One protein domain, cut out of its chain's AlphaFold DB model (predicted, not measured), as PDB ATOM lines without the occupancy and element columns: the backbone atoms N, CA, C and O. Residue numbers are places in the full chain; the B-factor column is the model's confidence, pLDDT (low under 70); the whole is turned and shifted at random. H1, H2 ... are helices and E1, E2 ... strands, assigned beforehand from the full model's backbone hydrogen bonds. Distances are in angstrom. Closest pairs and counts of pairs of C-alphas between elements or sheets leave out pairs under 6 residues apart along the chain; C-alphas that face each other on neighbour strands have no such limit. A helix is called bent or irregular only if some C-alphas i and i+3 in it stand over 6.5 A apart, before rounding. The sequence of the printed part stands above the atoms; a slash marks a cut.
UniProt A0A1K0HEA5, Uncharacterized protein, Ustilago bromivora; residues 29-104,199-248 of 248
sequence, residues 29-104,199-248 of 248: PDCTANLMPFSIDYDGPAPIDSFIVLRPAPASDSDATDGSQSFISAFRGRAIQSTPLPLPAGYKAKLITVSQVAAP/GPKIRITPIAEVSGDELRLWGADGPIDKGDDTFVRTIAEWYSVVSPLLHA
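AT A GLANCE: This is residues 29 to 104 and 199 to 248 of the 248 residues of an uncharacterized protein of Ustilago bromivora (UniProt A0A1K0HEA5). A small, strongly twisted sheet of three strands, E1, E2 and E5, makes one part of this domain, and from it a two-stranded ribbon, E3 and E4, runs away to one end of the longest axis, while the short helix H1 lies toward the other end. The long helix H2 only grazes the sheet, and the first stretch, residues 29 to 60, runs beside E4 and E5, sticks out as a loop at residues 39 to 50, and comes back beside E1. The printed part has 126 residues with two named helices and five named strands, in the order H1, E1, E2, E3, E4, E5, H2; the sheets, in the orders E1, E2, E5 and E3, E4, are antiparallel. The class is mixed, helices and strands, with under half of the residues in named elements. The whole is only just loose, close to compact, with a radius of gyration of the C-alphas of 17.0 A and spans of 56 by 40 by 27 A.

HOW THE PARTS SIT: Start at residue 29: residues 30 to 31 pair, parallel, with residues 209 to 210 of E4, which is residues 201 to 210. Next, residues 34 to 35 pair, parallel, with residues 216 to 217 of E5, which is residues 214 to 220. Residues 39 to 50 then stand free, and residues 55 to 56 pair, antiparallel, with residues 71 to 72 of E1, which is residues 71 to 75. Between them and E1 comes H1, residues 61 to 64, which is not on the sheet of E1. From E1 a tight link leads to E2, residues 78 to 86; the two are a hairpin, antiparallel at 137 degrees, and there you will find N 73 and O 80 2.9 A apart, within hydrogen-bond range. E2 is the inner strand, and E1 and E5 are the edge strands. E2 and E5 are antiparallel at 152 degrees, with N 83 and O 217 2.8 A apart, within hydrogen-bond range. Look next at E3, residues 94 to 101, which is apart from E2. E3 and E4 are antiparallel neighbours at 162 degrees, with N 97 and O 205 2.9 A apart and N 203 and O 99 2.8 A apart, both within hydrogen-bond range. E4 bends by 57 degrees at residue 207, and E4 and E5 meet only through their link, a tight one. H2, residues 230 to 246, only grazes the sheet of E1, E2 and E5, with its residues 231 to 236; the closest C-alphas of E2 and H2, those of Leu 85 and Val 232, are 8.0 A apart. H2 is apart from E3, for instance. In H2, 10 of 13 O i to N i+4 pairs are within hydrogen-bond range; H1 is too short for such a pair, and its one O i to N i+3 pair is not within range.

IN THESE COORDINATES: Find C-alpha 71 at (277.023, 290.908, 263.705), where E1 begins. E2 measures 25.3 A from first to last C-alpha, E3 21.4 A and E5 19.4 A. E4, the longest strand by residues, runs 26.3 A from C-alpha 201 at (262.453, 255.757, 279.328). H2 runs 24.9 A and ends at C-alpha 246, (263.320, 262.479, 255.194); it is irregular, but only just, with C-alphas 241 and 244 6.54 A apart.

THE WHOLE: The two C-alphas farthest apart, those of Asp 61 and Pro 104, are 58.3 A apart. Residues 105 to 198 are not printed, and C-alphas 104 and 199 are 10.9 A apart across the cut, which lies in the link from E3 to E4. Of the links that are printed whole, none is long. The mean pLDDT of the printed part is 82.5; look for values under 70 at residues 59 to 67, 101 to 104 and 243 to 248.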
ATOM      1  N   PRO A  29     257.658 279.828 273.051       90.00
ATOM      2  CA  PRO A  29     258.392 281.083 272.951       90.00
ATOM      3  C   PRO A  29     259.491 280.985 271.886       90.00
ATOM      4  O   PRO A  29     260.191 279.972 271.802       90.00
ATOM      5  N   ASP A  30     259.674 282.058 271.120       90.25
ATOM      6  CA  ASP A  30     260.793 282.202 270.187       90.25
ATOM      7  C   ASP A  30     262.101 282.493 270.944       90.25
ATOM      8  O   ASP A  30     262.122 283.288 271.890       90.25
ATOM      9  N   CYS A  31     263.217 281.899 270.518       89.88
ATOM     10  CA  CYS A  31     264.550 282.186 271.056       89.88
ATOM     11  C   CYS A  31     265.622 282.316 269.959       89.88
ATOM     12  O   CYS A  31     265.481 281.766 268.869       89.88
ATOM     13  N   THR A  32     266.725 283.023 270.243       90.19
ATOM     14  CA  THR A  32     267.874 283.097 269.319       90.19
ATOM     15  C   THR A  32     268.954 282.089 269.716       90.19
ATOM     16  O   THR A  32     269.507 282.140 270.817       90.19
ATOM     17  N   ALA A  33     269.271 281.157 268.815       90.94
ATOM     18  CA  ALA A  33     270.317 280.164 269.035       90.94
ATOM     19  C   ALA A  33     271.695 280.746 268.679       90.94
ATOM     20  O   ALA A  33     271.954 281.091 267.526       90.94
ATOM     21  N   ASN A  34     272.576 280.845 269.677       91.94
ATOM     22  CA  ASN A  34     273.927 281.386 269.539       91.94
ATOM     23  C   ASN A  34     274.950 280.301 269.905       91.94
ATOM     24  O   ASN A  34     274.997 279.850 271.048       91.94
ATOM     25  N   LEU A  35     275.760 279.883 268.934       91.06
ATOM     26  CA  LEU A  35     276.837 278.908 269.097       91.06
ATOM     27  C   LEU A  35     278.161 279.664 269.256       91.06
ATOM     28  O   LEU A  35     278.601 280.343 268.330       91.06
ATOM     29  N   MET A  36     278.769 279.583 270.440       92.00
ATOM     30  CA  MET A  36     279.959 280.363 270.808       92.00
ATOM     31  C   MET A  36     281.262 279.576 270.558       92.00
ATOM     32  O   MET A  36     281.264 278.358 270.736       92.00
ATOM     33  N   PRO A  37     282.400 280.230 270.247       90.00
ATOM     34  CA  PRO A  37     283.678 279.563 269.964       90.00
ATOM     35  C   PRO A  37     284.441 279.166 271.247       90.00
ATOM     36  O   PRO A  37     285.671 279.192 271.294       90.00
ATOM     37  N   PHE A  38     283.715 278.881 272.329       90.31
ATOM     38  CA  PHE A  38     284.237 278.552 273.655       90.31
ATOM     39  C   PHE A  38     283.165 277.836 274.489       90.31
ATOM     40  O   PHE A  38     281.969 278.071 274.308       90.31
ATOM     41  N   SER A  39     283.589 277.010 275.446       91.69
ATOM     42  CA  SER A  39     282.713 276.477 276.495       91.69
ATOM     43  C   SER A  39     282.502 277.494 277.625       91.69
ATOM     44  O   SER A  39     283.315 278.400 277.837       91.69
ATOM     45  N   ILE A  40     281.412 277.332 278.375       92.38
ATOM     46  CA  ILE A  40     281.204 277.982 279.671       92.38
ATOM     47  C   ILE A  40     280.756 276.902 280.652       92.38
ATOM     48  O   ILE A  40     279.749 276.244 280.406       92.38
ATOM     49  N   ASP A  41     281.450 276.776 281.778       93.88
ATOM     50  CA  ASP A  41     281.082 275.859 282.863       93.88
ATOM     51  C   ASP A  41     279.997 276.509 283.754       93.88
ATOM     52  O   ASP A  41     280.203 276.779 284.940       93.88
ATOM     53  N   TYR A  42     278.867 276.891 283.142       93.44
ATOM     54  CA  TYR A  42     277.723 277.517 283.811       93.44
ATOM     55  C   TYR A  42     276.406 277.274 283.059       93.44
ATOM     56  O   TYR A  42     276.137 277.874 282.018       93.44
ATOM     57  N   ASP A  43     275.558 276.447 283.662       91.69
ATOM     58  CA  ASP A  43     274.329 275.896 283.082       91.69
ATOM     59  C   ASP A  43     273.079 276.770 283.356       91.69
ATOM     60  O   ASP A  43     271.947 276.369 283.081       91.69
ATOM     61  N   GLY A  44     273.260 277.933 283.991       93.06
ATOM     62  CA  GLY A  44     272.181 278.753 284.550       93.06
ATOM     63  C   GLY A  44     271.714 279.925 283.671       93.06
ATOM     64  O   GLY A  44     272.268 280.189 282.603       93.06
ATOM     65  N   PRO A  45     270.696 280.681 284.127       93.88
ATOM     66  CA  PRO A  45     270.195 281.849 283.408       93.88
ATOM     67  C   PRO A  45     271.236 282.980 283.375       93.88
ATOM     68  O   PRO A  45     271.649 283.492 284.414       93.88
ATOM     69  N   ALA A  46     271.610 283.418 282.172       91.56
ATOM     70  CA  ALA A  46     272.527 284.534 281.948       91.56
ATOM     71  C   ALA A  46     271.807 285.719 281.266       91.56
ATOM     72  O   ALA A  46     271.069 285.501 280.303       91.56
ATOM     73  N   PRO A  47     272.021 286.978 281.702       92.62
ATOM     74  CA  PRO A  47     271.384 288.163 281.118       92.62
ATOM     75  C   PRO A  47     272.058 288.585 279.796       92.62
ATOM     76  O   PRO A  47     272.701 289.633 279.719       92.62
ATOM     77  N   ILE A  48     271.939 287.748 278.759       90.88
ATOM     78  CA  ILE A  48     272.651 287.903 277.477       90.88
ATOM     79  C   ILE A  48     272.438 289.279 276.830       90.88
ATOM     80  O   ILE A  48     273.422 289.922 276.466       90.88
ATOM     81  N   ASP A  49     271.204 289.786 276.804       89.56
ATOM     82  CA  ASP A  49     270.841 291.066 276.172       89.56
ATOM     83  C   ASP A  49     271.521 292.285 276.822       89.56
ATOM     84  O   ASP A  49     271.673 293.332 276.196       89.56
ATOM     85  N   SER A  50     271.957 292.157 278.082       92.38
ATOM     86  CA  SER A  50     272.626 293.231 278.826       92.38
ATOM     87  C   SER A  50     274.143 293.275 278.614       92.38
ATOM     88  O   SER A  50     274.770 294.258 279.016       92.38
ATOM     89  N   PHE A  51     274.750 292.227 278.046       91.06
ATOM     90  CA  PHE A  51     276.212 292.099 277.936       91.06
ATOM     91  C   PHE A  51     276.700 291.774 276.517       91.06
ATOM     92  O   PHE A  51     277.775 292.233 276.133       91.06
ATOM     93  N   ILE A  52     275.928 291.032 275.717       91.44
ATOM     94  CA  ILE A  52     276.254 290.711 274.321       91.44
ATOM     95  C   ILE A  52     275.689 291.818 273.425       91.44
ATOM     96  O   ILE A  52     274.628 291.696 272.817       91.44
ATOM     97  N   VAL A  53     276.406 292.942 273.357       92.12
ATOM     98  CA  VAL A  53     276.019 294.072 272.502       92.12
ATOM     99  C   VAL A  53     276.230 293.689 271.036       92.12
ATOM    100  O   VAL A  53     277.368 293.613 270.567       92.12
ATOM    101  N   LEU A  54     275.138 293.439 270.316       92.31
ATOM    102  CA  LEU A  54     275.145 293.178 268.878       92.31
ATOM    103  C   LEU A  54     275.314 294.495 268.109       92.31
ATOM    104  O   LEU A  54     274.505 295.412 268.250       92.31
ATOM    105  N   ARG A  55     276.337 294.587 267.257       91.56
ATOM    106  CA  ARG A  55     276.473 295.651 266.248       91.56
ATOM    107  C   ARG A  55     276.505 295.013 264.859       91.56
ATOM    108  O   ARG A  55     277.134 293.967 264.739       91.56
ATOM    109  N   PRO A  56     275.888 295.590 263.815       89.69
ATOM    110  CA  PRO A  56     276.055 295.082 262.454       89.69
ATOM    111  C   PRO A  56     277.537 295.028 262.062       89.69
ATOM    112  O   PRO A  56     278.297 295.951 262.375       89.69
ATOM    113  N   ALA A  57     277.953 293.950 261.402       84.69
ATOM    114  CA  ALA A  57     279.274 293.867 260.794       84.69
ATOM    115  C   ALA A  57     279.361 294.813 259.576       84.69
ATOM    116  O   ALA A  57     278.340 295.099 258.944       84.69
ATOM    117  N   PRO A  58     280.560 295.295 259.195       78.56
ATOM    118  CA  PRO A  58     280.748 295.820 257.849       78.56
ATOM    119  C   PRO A  58     280.498 294.685 256.848       78.56
ATOM    120  O   PRO A  58     281.044 293.590 257.007       78.56
ATOM    121  N   ALA A  59     279.668 294.944 255.835       66.88
ATOM    122  CA  ALA A  59     279.324 293.952 254.822       66.88
ATOM    123  C   ALA A  59     280.600 293.396 254.172       66.88
ATOM    124  O   ALA A  59     281.354 294.126 253.529       66.88
ATOM    125  N   SER A  60     280.843 292.108 254.393       61.47
ATOM    126  CA  SER A  60     281.899 291.342 253.731       61.47
ATOM    127  C   SER A  60     281.319 290.743 252.451       61.47
ATOM    128  O   SER A  60     280.126 290.445 252.422       61.47
ATOM    129  N   ASP A  61     282.122 290.521 251.407       54.97
ATOM    130  CA  ASP A  61     281.609 290.054 250.103       54.97
ATOM    131  C   ASP A  61     280.817 288.725 250.192       54.97
ATOM    132  O   ASP A  61     279.936 288.456 249.377       54.97
ATOM    133  N   SER A  62     281.071 287.922 251.232       56.59
ATOM    134  CA  SER A  62     280.338 286.696 251.577       56.59
ATOM    135  C   SER A  62     278.873 286.909 252.004       56.59
ATOM    136  O   SER A  62     278.050 286.026 251.768       56.59
ATOM    137  N   ASP A  63     278.539 288.055 252.609       53.53
ATOM    138  CA  ASP A  63     277.191 288.394 253.116       53.53
ATOM    139  C   ASP A  63     276.284 288.994 252.020       53.53
ATOM    140  O   ASP A  63     275.115 289.275 252.256       53.53
ATOM    141  N   ALA A  64     276.791 289.202 250.799       49.69
ATOM    142  CA  ALA A  64     276.018 289.802 249.705       49.69
ATOM    143  C   ALA A  64     275.079 288.816 248.975       49.69
ATOM    144  O   ALA A  64     274.351 289.229 248.071       49.69
ATOM    145  N   THR A  65     275.121 287.520 249.319       51.06
ATOM    146  CA  THR A  65     274.436 286.442 248.569       51.06
ATOM    147  C   THR A  65     273.256 285.823 249.327       51.06
ATOM    148  O   THR A  65     272.226 285.547 248.715       51.06
ATOM    149  N   ASP A  66     273.376 285.657 250.648       55.22
ATOM    150  CA  ASP A  66     272.267 285.326 251.554       55.22
ATOM    151  C   ASP A  66     271.816 286.609 252.263       55.22
ATOM    152  O   ASP A  66     272.649 287.373 252.735       55.22
ATOM    153  N   GLY A  67     270.506 286.844 252.393       60.53
ATOM    154  CA  GLY A  67     269.967 288.077 252.997       60.53
ATOM    155  C   GLY A  67     270.160 288.225 254.515       60.53
ATOM    156  O   GLY A  67     269.667 289.192 255.102       60.53
ATOM    157  N   SER A  68     270.829 287.271 255.161       70.12
ATOM    158  CA  SER A  68     271.140 287.298 256.592       70.12
ATOM    159  C   SER A  68     272.240 288.320 256.911       70.12
ATOM    160  O   SER A  68     272.982 288.762 256.040       70.12
ATOM    161  N   GLN A  69     272.327 288.761 258.167       81.31
ATOM    162  CA  GLN A  69     273.246 289.829 258.578       81.31
ATOM    163  C   GLN A  69     274.269 289.309 259.586       81.31
ATOM    164  O   GLN A  69     273.892 288.859 260.669       81.31
ATOM    165  N   SER A  70     275.560 289.426 259.271       88.06
ATOM    166  CA  SER A  70     276.620 289.231 260.260       88.06
ATOM    167  C   SER A  70     276.615 290.343 261.321       88.06
ATOM    168  O   SER A  70     276.433 291.526 261.020       88.06
ATOM    169  N   PHE A  71     276.886 289.983 262.577       91.75
ATOM    170  CA  PHE A  71     277.023 290.908 263.705       91.75
ATOM    171  C   PHE A  71     278.413 290.792 264.328       91.75
ATOM    172  O   PHE A  71     278.983 289.710 264.390       91.75
ATOM    173  N   ILE A  72     278.947 291.892 264.855       92.88
ATOM    174  CA  ILE A  72     280.157 291.925 265.678       92.88
ATOM    175  C   ILE A  72     279.766 292.254 267.119       92.88
ATOM    176  O   ILE A  72     279.044 293.221 267.383       92.88
ATOM    177  N   SER A  73     280.300 291.478 268.056       94.06
ATOM    178  CA  SER A  73     280.201 291.704 269.496       94.06
ATOM    179  C   SER A  73     281.573 291.508 270.159       94.06
ATOM    180  O   SER A  73     282.590 291.340 269.480       94.06
ATOM    181  N   ALA A  74     281.626 291.563 271.487       93.56
ATOM    182  CA  ALA A  74     282.834 291.276 272.251       93.56
ATOM    183  C   ALA A  74     282.498 290.461 273.502       93.56
ATOM    184  O   ALA A  74     281.572 290.796 274.238       93.56
ATOM    185  N   PHE A  75     283.278 289.414 273.773       93.25
ATOM    186  CA  PHE A  75     283.098 288.553 274.941       93.25
ATOM    187  C   PHE A  75     284.433 288.351 275.659       93.25
ATOM    188  O   PHE A  75     285.452 288.079 275.030       93.25
ATOM    189  N   ARG A  76     284.445 288.531 276.990       92.44
ATOM    190  CA  ARG A  76     285.654 288.456 277.845       92.44
ATOM    191  C   ARG A  76     286.844 289.308 277.343       92.44
ATOM    192  O   ARG A  76     287.990 289.008 277.656       92.44
ATOM    193  N   GLY A  77     286.575 290.375 276.585       91.62
ATOM    194  CA  GLY A  77     287.590 291.263 276.003       91.62
ATOM    195  C   GLY A  77     288.134 290.851 274.627       91.62
ATOM    196  O   GLY A  77     288.927 291.600 274.068       91.62
ATOM    197  N   ARG A  78     287.701 289.715 274.059       91.75
ATOM    198  CA  ARG A  78     287.990 289.321 272.665       91.75
ATOM    199  C   ARG A  78     286.882 289.780 271.724       91.75
ATOM    200  O   ARG A  78     285.730 289.901 272.149       91.75
ATOM    201  N   ALA A  79     287.220 290.007 270.457       91.81
ATOM    202  CA  ALA A  79     286.229 290.283 269.425       91.81
ATOM    203  C   ALA A  79     285.591 288.968 268.956       91.81
ATOM    204  O   ALA A  79     286.260 287.938 268.876       91.81
ATOM    205  N   ILE A  80     284.298 289.001 268.642       93.31
ATOM    206  CA  ILE A  80     283.590 287.872 268.032       93.31
ATOM    207  C   ILE A  80     282.685 288.372 266.908       93.31
ATOM    208  O   ILE A  80     282.074 289.437 267.033       93.31
ATOM    209  N   GLN A  81     282.581 287.608 265.822       92.38
ATOM    210  CA  GLN A  81     281.707 287.917 264.688       92.38
ATOM    211  C   GLN A  81     280.788 286.731 264.393       92.38
ATOM    212  O   GLN A  81     281.260 285.609 264.249       92.38
ATOM    213  N   SER A  82     279.478 286.959 264.319       91.00
ATOM    214  CA  SER A  82     278.517 285.922 263.957       91.00
ATOM    215  C   SER A  82     278.466 285.750 262.446       91.00
ATOM    216  O   SER A  82     278.214 286.722 261.734       91.00
ATOM    217  N   THR A  83     278.588 284.517 261.975       89.44
ATOM    218  CA  THR A  83     278.216 284.109 260.622       89.44
ATOM    219  C   THR A  83     276.844 283.419 260.688       89.44
ATOM    220  O   THR A  83     276.653 282.533 261.530       89.44
ATOM    221  N   PRO A  84     275.868 283.813 259.848       88.19
ATOM    222  CA  PRO A  84     274.561 283.164 259.800       88.19
ATOM    223  C   PRO A  84     274.660 281.764 259.177       88.19
ATOM    224  O   PRO A  84     275.324 281.570 258.153       88.19
ATOM    225  N   LEU A  85     273.985 280.791 259.794       86.50
ATOM    226  CA  LEU A  85     273.917 279.401 259.347       86.50
ATOM    227  C   LEU A  85     272.440 278.979 259.197       86.50
ATOM    228  O   LEU A  85     271.822 278.565 260.184       86.50
ATOM    229  N   PRO A  86     271.845 279.112 257.996       86.62
ATOM    230  CA  PRO A  86     270.455 278.732 257.754       86.62
ATOM    231  C   PRO A  86     270.270 277.211 257.822       86.62
ATOM    232  O   PRO A  86     271.143 276.444 257.407       86.62
ATOM    233  N   LEU A  87     269.117 276.764 258.325       85.69
ATOM    234  CA  LEU A  87     268.758 275.346 258.337       85.69
ATOM    235  C   LEU A  87     268.337 274.859 256.933       85.69
ATOM    236  O   LEU A  87     267.811 275.642 256.137       85.69
ATOM    237  N   PRO A  88     268.506 273.560 256.606       85.38
ATOM    238  CA  PRO A  88     267.997 272.999 255.356       85.38
ATOM    239  C   PRO A  88     266.469 273.107 255.253       85.38
ATOM    240  O   PRO A  88     265.755 273.004 256.251       85.38
ATOM    241  N   ALA A  89     265.948 273.249 254.033       81.88
ATOM    242  CA  ALA A  89     264.510 273.373 253.799       81.88
ATOM    243  C   ALA A  89     263.713 272.208 254.426       81.88
ATOM    244  O   ALA A  89     264.052 271.038 254.249       81.88
ATOM    245  N   GLY A  90     262.647 272.544 255.161       82.62
ATOM    246  CA  GLY A  90     261.803 271.586 255.887       82.62
ATOM    247  C   GLY A  90     262.257 271.271 257.319       82.62
ATOM    248  O   GLY A  90     261.479 270.688 258.074       82.62
ATOM    249  N   TYR A  91     263.458 271.686 257.729       83.94
ATOM    250  CA  TYR A  91     263.932 271.540 259.107       83.94
ATOM    251  C   TYR A  91     263.513 272.734 259.967       83.94
ATOM    252  O   TYR A  91     263.452 273.864 259.490       83.94
ATOM    253  N   LYS A  92     263.254 272.474 261.254       86.06
ATOM    254  CA  LYS A  92     263.017 273.506 262.271       86.06
ATOM    255  C   LYS A  92     263.842 273.226 263.515       86.06
ATOM    256  O   LYS A  92     263.844 272.092 263.999       86.06
ATOM    257  N   ALA A  93     264.509 274.240 264.057       86.12
ATOM    258  CA  ALA A  93     265.243 274.094 265.311       86.12
ATOM    259  C   ALA A  93     264.333 274.390 266.512       86.12
ATOM    260  O   ALA A  93     263.609 275.385 266.548       86.12
ATOM    261  N   LYS A  94     264.374 273.510 267.516       88.94
ATOM    262  CA  LYS A  94     263.611 273.636 268.763       88.94
ATOM    263  C   LYS A  94     264.499 273.309 269.949       88.94
ATOM    264  O   LYS A  94     265.231 272.321 269.919       88.94
ATOM    265  N   LEU A  95     264.403 274.111 271.004       89.38
ATOM    266  CA  LEU A  95     265.052 273.809 272.272       89.38
ATOM    267  C   LEU A  95     264.246 272.721 272.986       89.38
ATOM    268  O   LEU A  95     263.039 272.873 273.186       89.38
ATOM    269  N   ILE A  96     264.913 271.635 273.368       90.44
ATOM    270  CA  ILE A  96     264.312 270.481 274.041       90.44
ATOM    271  C   ILE A  96     265.008 270.222 275.378       90.44
ATOM    272  O   ILE A  96     266.232 270.286 275.467       90.44
ATOM    273  N   THR A  97     264.240 269.857 276.404       88.88
ATOM    274  CA  THR A  97     264.788 269.190 277.592       88.88
ATOM    275  C   THR A  97     264.584 267.692 277.459       88.88
ATOM    276  O   THR A  97     263.492 267.214 277.141       88.88
ATOM    277  N   VAL A  98     265.656 266.951 277.725       89.50
ATOM    278  CA  VAL A  98     265.665 265.492 277.780       89.50
ATOM    279  C   VAL A  98     265.610 265.075 279.244       89.50
ATOM    280  O   VAL A  98     266.516 265.369 280.016       89.50
ATOM    281  N   SER A  99     264.543 264.380 279.624       84.56
ATOM    282  CA  SER A  99     264.385 263.789 280.953       84.56
ATOM    283  C   SER A  99     264.450 262.268 280.843       84.56
ATOM    284  O   SER A  99     263.600 261.647 280.205       84.56
ATOM    285  N   GLN A 100     265.471 261.653 281.444       77.31
ATOM    286  CA  GLN A 100     265.474 260.209 281.671       77.31
ATOM    287  C   GLN A 100     264.641 259.909 282.914       77.31
ATOM    288  O   GLN A 100     264.986 260.325 284.018       77.31
ATOM    289  N   VAL A 101     263.563 259.149 282.738       68.44
ATOM    290  CA  VAL A 101     262.878 258.497 283.854       68.44
ATOM    291  C   VAL A 101     263.543 257.138 284.031       68.44
ATOM    292  O   VAL A 101     263.280 256.195 283.279       68.44
ATOM    293  N   ALA A 102     264.456 257.056 284.999       58.97
ATOM    294  CA  ALA A 102     265.032 255.786 285.415       58.97
ATOM    295  C   ALA A 102     263.922 254.850 285.926       58.97
ATOM    296  O   ALA A 102     262.973 255.292 286.579       58.97
ATOM    297  N   ALA A 103     264.044 253.553 285.637       56.97
ATOM    298  CA  ALA A 103     263.165 252.545 286.220       56.97
ATOM    299  C   ALA A 103     263.297 252.549 287.761       56.97
ATOM    300  O   ALA A 103     264.381 252.853 288.270       56.97
ATOM    301  N   PRO A 104     262.233 252.217 288.519       46.56
ATOM    302  CA  PRO A 104     262.264 252.240 289.980       46.56
ATOM    303  C   PRO A 104     263.220 251.174 290.533       46.56
ATOM    304  O   PRO A 104     262.869 250.002 290.674       46.56
ATOM    305  N   GLY A 199     263.584 249.113 279.622       70.56
ATOM    306  CA  GLY A 199     264.798 249.925 279.586       70.56
ATOM    307  C   GLY A 199     264.547 251.393 279.967       70.56
ATOM    308  O   GLY A 199     263.420 251.781 280.290       70.56
ATOM    309  N   PRO A 200     265.591 252.241 279.961       80.69
ATOM    310  CA  PRO A 200     265.468 253.630 280.390       80.69
ATOM    311  C   PRO A 200     264.508 254.400 279.476       80.69
ATOM    312  O   PRO A 200     264.735 254.509 278.268       80.69
ATOM    313  N   LYS A 201     263.445 254.965 280.060       83.31
ATOM    314  CA  LYS A 201     262.453 255.757 279.328       83.31
ATOM    315  C   LYS A 201     262.960 257.187 279.173       83.31
ATOM    316  O   LYS A 201     263.093 257.923 280.152       83.31
ATOM    317  N   ILE A 202     263.236 257.592 277.940       87.12
ATOM    318  CA  ILE A 202     263.642 258.954 277.600       87.12
ATOM    319  C   ILE A 202     262.386 259.742 277.227       87.12
ATOM    320  O   ILE A 202     261.644 259.353 276.325       87.12
ATOM    321  N   ARG A 203     262.140 260.866 277.902       86.25
ATOM    322  CA  ARG A 203     261.070 261.809 277.562       86.25
ATOM    323  C   ARG A 203     261.666 263.140 277.120       86.25
ATOM    324  O   ARG A 203     262.349 263.805 277.898       86.25
ATOM    325  N   ILE A 204     261.378 263.517 275.878       89.62
ATOM    326  CA  ILE A 204     261.868 264.734 275.224       89.62
ATOM    327  C   ILE A 204     260.725 265.750 275.167       89.62
ATOM    328  O   ILE A 204     259.723 265.486 274.509       89.62
ATOM    329  N   THR A 205     260.852 266.897 275.832       88.12
ATOM    330  CA  THR A 205     259.829 267.964 275.828       88.12
ATOM    331  C   THR A 205     260.376 269.244 275.194       88.12
ATOM    332  O   THR A 205     261.423 269.713 275.651       88.12
ATOM    333  N   PRO A 206     259.705 269.838 274.188       86.81
ATOM    334  CA  PRO A 206     260.101 271.128 273.632       86.81
ATOM    335  C   PRO A 206     259.782 272.268 274.606       86.81
ATOM    336  O   PRO A 206     258.792 272.217 275.334       86.81
ATOM    337  N   ILE A 207     260.642 273.286 274.609       87.81
ATOM    338  CA  ILE A 207     260.590 274.452 275.507       87.81
ATOM    339  C   ILE A 207     260.523 275.765 274.726       87.81
ATOM    340  O   ILE A 207     259.824 276.675 275.153       87.81
ATOM    341  N   ALA A 208     261.220 275.859 273.593       88.25
ATOM    342  CA  ALA A 208     261.244 277.040 272.730       88.25
ATOM    343  C   ALA A 208     261.409 276.633 271.257       88.25
ATOM    344  O   ALA A 208     261.897 275.536 270.963       88.25
ATOM    345  N   GLU A 209     261.030 277.516 270.338       89.38
ATOM    346  CA  GLU A 209     261.317 277.398 268.903       89.38
ATOM    347  C   GLU A 209     262.381 278.435 268.512       89.38
ATOM    348  O   GLU A 209     262.438 279.517 269.092       89.38
ATOM    349  N   VAL A 210     263.292 278.098 267.596       88.75
ATOM    350  CA  VAL A 210     264.375 279.020 267.218       88.75
ATOM    351  C   VAL A 210     263.873 279.997 266.160       88.75
ATOM    352  O   VAL A 210     263.403 279.598 265.095       88.75
ATOM    353  N   SER A 211     263.999 281.291 266.446       86.62
ATOM    354  CA  SER A 211     263.484 282.363 265.597       86.62
ATOM    355  C   SER A 211     264.113 282.334 264.201       86.62
ATOM    356  O   SER A 211     265.326 282.506 264.067       86.62
ATOM    357  N   GLY A 212     263.287 282.187 263.163       79.50
ATOM    358  CA  GLY A 212     263.710 282.296 261.763       79.50
ATOM    359  C   GLY A 212     264.413 281.071 261.173       79.50
ATOM    360  O   GLY A 212     264.891 281.172 260.049       79.50
ATOM    361  N   ASP A 213     264.470 279.939 261.890       83.31
ATOM    362  CA  ASP A 213     265.111 278.696 261.421       83.31
ATOM    363  C   ASP A 213     266.573 278.912 260.931       83.31
ATOM    364  O   ASP A 213     267.035 278.329 259.949       83.31
ATOM    365  N   GLU A 214     267.317 279.751 261.663       86.81
ATOM    366  CA  GLU A 214     268.743 280.069 261.475       86.81
ATOM    367  C   GLU A 214     269.506 279.890 262.803       86.81
ATOM    368  O   GLU A 214     268.993 280.205 263.881       86.81
ATOM    369  N   LEU A 215     270.749 279.406 262.739       88.69
ATOM    370  CA  LEU A 215     271.681 279.358 263.870       88.69
ATOM    371  C   LEU A 215     272.764 280.436 263.700       88.69
ATOM    372  O   LEU A 215     273.337 280.579 262.622       88.69
ATOM    373  N   ARG A 216     273.105 281.166 264.769       90.00
ATOM    374  CA  ARG A 216     274.213 282.138 264.748       90.00
ATOM    375  C   ARG A 216     275.487 281.491 265.265       90.00
ATOM    376  O   ARG A 216     275.608 281.257 266.467       90.00
ATOM    377  N   LEU A 217     276.434 281.218 264.371       91.19
ATOM    378  CA  LEU A 217     277.739 280.661 264.726       91.19
ATOM    379  C   LEU A 217     278.750 281.800 264.894       91.19
ATOM    380  O   LEU A 217     278.950 282.590 263.977       91.19
ATOM    381  N   TRP A 218     279.363 281.917 266.068       91.25
ATOM    382  CA  TRP A 218     280.267 283.018 266.403       91.25
ATOM    383  C   TRP A 218     281.732 282.621 266.208       91.25
ATOM    384  O   TRP A 218     282.241 281.741 266.895       91.25
ATOM    385  N   GLY A 219     282.425 283.302 265.297       90.06
ATOM    386  CA  GLY A 219     283.865 283.187 265.090       90.06
ATOM    387  C   GLY A 219     284.641 284.014 266.111       90.06
ATOM    388  O   GLY A 219     284.178 285.068 266.557       90.06
ATOM    389  N   ALA A 220     285.826 283.539 266.491       88.31
ATOM    390  CA  ALA A 220     286.748 284.290 267.337       88.31
ATOM    391  C   ALA A 220     287.629 285.210 266.480       88.31
ATOM    392  O   ALA A 220     288.289 284.748 265.555       88.31
ATOM    393  N   ASP A 221     287.652 286.500 266.815       82.00
ATOM    394  CA  ASP A 221     288.505 287.539 266.221       82.00
ATOM    395  C   ASP A 221     288.368 287.756 264.684       82.00
ATOM    396  O   ASP A 221     289.122 288.539 264.107       82.00
ATOM    397  N   GLY A 222     287.363 287.156 264.029       81.06
ATOM    398  CA  GLY A 222     287.021 287.364 262.613       81.06
ATOM    399  C   GLY A 222     285.766 286.592 262.154       81.06
ATOM    400  O   GLY A 222     285.188 285.850 262.954       81.06
ATOM    401  N   PRO A 223     285.324 286.768 260.890       80.44
ATOM    402  CA  PRO A 223     284.266 285.958 260.282       80.44
ATOM    403  C   PRO A 223     284.722 284.507 260.086       80.44
ATOM    404  O   PRO A 223     285.913 284.237 259.942       80.44
ATOM    405  N   ILE A 224     283.769 283.577 260.041       83.06
ATOM    406  CA  ILE A 224     284.059 282.148 259.891       83.06
ATOM    407  C   ILE A 224     284.217 281.793 258.409       83.06
ATOM    408  O   ILE A 224     283.313 282.045 257.607       83.06
ATOM    409  N   ASP A 225     285.333 281.156 258.046       81.19
ATOM    410  CA  ASP A 225     285.496 280.562 256.719       81.19
ATOM    411  C   ASP A 225     284.636 279.292 256.610       81.19
ATOM    412  O   ASP A 225     284.915 278.270 257.240       81.19
ATOM    413  N   LYS A 226     283.586 279.357 255.782       77.00
ATOM    414  CA  LYS A 226     282.649 278.247 255.545       77.00
ATOM    415  C   LYS A 226     283.316 277.003 254.918       77.00
ATOM    416  O   LYS A 226     282.679 275.952 254.888       77.00
ATOM    417  N   GLY A 227     284.544 277.110 254.395       71.56
ATOM    418  CA  GLY A 227     285.297 276.011 253.781       71.56
ATOM    419  C   GLY A 227     286.280 275.283 254.709       71.56
ATOM    420  O   GLY A 227     286.493 274.085 254.518       71.56
ATOM    421  N   ASP A 228     286.858 275.975 255.697       78.06
ATOM    422  CA  ASP A 228     287.887 275.425 256.606       78.06
ATOM    423  C   ASP A 228     287.363 275.184 258.037       78.06
ATOM    424  O   ASP A 228     287.851 274.300 258.746       78.06
ATOM    425  N   ASP A 229     286.328 275.916 258.471       82.88
ATOM    426  CA  ASP A 229     285.808 275.787 259.831       82.88
ATOM    427  C   ASP A 229     285.186 274.411 260.107       82.88
ATOM    428  O   ASP A 229     284.273 273.932 259.424       82.88
ATOM    429  N   THR A 230     285.663 273.783 261.181       82.25
ATOM    430  CA  THR A 230     285.275 272.421 261.553       82.25
ATOM    431  C   THR A 230     283.822 272.335 262.031       82.25
ATOM    432  O   THR A 230     283.198 271.297 261.813       82.25
ATOM    433  N   PHE A 231     283.235 273.383 262.620       79.31
ATOM    434  CA  PHE A 231     281.826 273.364 263.028       79.31
ATOM    435  C   PHE A 231     280.896 273.513 261.824       79.31
ATOM    436  O   PHE A 231     280.007 272.679 261.659       79.31
ATOM    437  N   VAL A 232     281.126 274.505 260.953       82.88
ATOM    438  CA  VAL A 232     280.355 274.688 259.708       82.88
ATOM    439  C   VAL A 232     280.414 273.416 258.874       82.88
ATOM    440  O   VAL A 232     279.374 272.891 258.475       82.88
ATOM    441  N   ARG A 233     281.619 272.869 258.681       85.19
ATOM    442  CA  ARG A 233     281.830 271.622 257.950       85.19
ATOM    443  C   ARG A 233     281.103 270.436 258.586       85.19
ATOM    444  O   ARG A 233     280.381 269.739 257.883       85.19
ATOM    445  N   THR A 234     281.250 270.214 259.895       86.25
ATOM    446  CA  THR A 234     280.584 269.092 260.594       86.25
ATOM    447  C   THR A 234     279.062 269.193 260.489       86.25
ATOM    448  O   THR A 234     278.390 268.195 260.228       86.25
ATOM    449  N   ILE A 235     278.510 270.399 260.645       83.12
ATOM    450  CA  ILE A 235     277.067 270.640 260.554       83.12
ATOM    451  C   ILE A 235     276.573 270.449 259.109       83.12
ATOM    452  O   ILE A 235     275.540 269.816 258.902       83.12
ATOM    453  N   ALA A 236     277.325 270.911 258.104       82.38
ATOM    454  CA  ALA A 236     276.998 270.718 256.692       82.38
ATOM    455  C   ALA A 236     277.081 269.242 256.256       82.38
ATOM    456  O   ALA A 236     276.178 268.758 255.574       82.38
ATOM    457  N   GLU A 237     278.109 268.500 256.685       86.38
ATOM    458  CA  GLU A 237     278.212 267.050 256.465       86.38
ATOM    459  C   GLU A 237     277.044 266.309 257.150       86.38
ATOM    460  O   GLU A 237     276.413 265.451 256.530       86.38
ATOM    461  N   TRP A 238     276.664 266.695 258.377       84.00
ATOM    462  CA  TRP A 238     275.503 266.127 259.077       84.00
ATOM    463  C   TRP A 238     274.176 266.420 258.362       84.00
ATOM    464  O   TRP A 238     273.399 265.496 258.113       84.00
ATOM    465  N   TYR A 239     273.928 267.667 257.944       81.00
ATOM    466  CA  TYR A 239     272.764 268.012 257.121       81.00
ATOM    467  C   TYR A 239     272.756 267.243 255.796       81.00
ATOM    468  O   TYR A 239     271.696 266.791 255.367       81.00
ATOM    469  N   SER A 240     273.915 267.036 255.164       79.94
ATOM    470  CA  SER A 240     274.015 266.269 253.920       79.94
ATOM    471  C   SER A 240     273.675 264.785 254.098       79.94
ATOM    472  O   SER A 240     273.204 264.168 253.144       79.94
ATOM    473  N   VAL A 241     273.889 264.210 255.287       80.81
ATOM    474  CA  VAL A 241     273.503 262.828 255.623       80.81
ATOM    475  C   VAL A 241     272.030 262.726 256.033       80.81
ATOM    476  O   VAL A 241     271.362 261.770 255.647       80.81
ATOM    477  N   VAL A 242     271.501 263.689 256.796       73.12
ATOM    478  CA  VAL A 242     270.141 263.608 257.366       73.12
ATOM    479  C   VAL A 242     269.063 264.145 256.411       73.12
ATOM    480  O   VAL A 242     267.994 263.546 256.304       73.12
ATOM    481  N   SER A 243     269.340 265.209 255.646       67.38
ATOM    482  CA  SER A 243     268.376 265.835 254.720       67.38
ATOM    483  C   SER A 243     267.781 264.885 253.659       67.38
ATOM    484  O   SER A 243     266.563 264.933 253.451       67.38
ATOM    485  N   PRO A 244     268.553 263.967 253.036       65.31
ATOM    486  CA  PRO A 244     267.999 262.989 252.095       65.31
ATOM    487  C   PRO A 244     267.080 261.947 252.749       65.31
ATOM    488  O   PRO A 244     266.158 261.460 252.102       65.31
ATOM    489  N   LEU A 245     267.304 261.607 254.025       58.47
ATOM    490  CA  LEU A 245     266.616 260.502 254.711       58.47
ATOM    491  C   LEU A 245     265.157 260.808 255.093       58.47
ATOM    492  O   LEU A 245     264.439 259.894 255.483       58.47
ATOM    493  N   LEU A 246     264.717 262.067 254.980       55.78
ATOM    494  CA  LEU A 246     263.320 262.479 255.194       55.78
ATOM    495  C   LEU A 246     262.549 262.753 253.886       55.78
ATOM    496  O   LEU A 246     261.383 263.134 253.936       55.78
ATOM    497  N   HIS A 247     263.189 262.562 252.727       50.56
ATOM    498  CA  HIS A 247     262.620 262.812 251.395       50.56
ATOM    499  C   HIS A 247     262.592 261.550 250.504       50.56
ATOM    500  O   HIS A 247     262.490 261.667 249.281       50.56
ATOM    501  N   ALA A 248     262.702 260.362 251.111       44.12
ATOM    502  CA  ALA A 248     262.774 259.049 250.461       44.12
ATOM    503  C   ALA A 248     261.582 258.149 250.835       44.12
ATOM    504  O   ALA A 248     261.125 258.243 251.996       44.12
TER     505      ALA A 248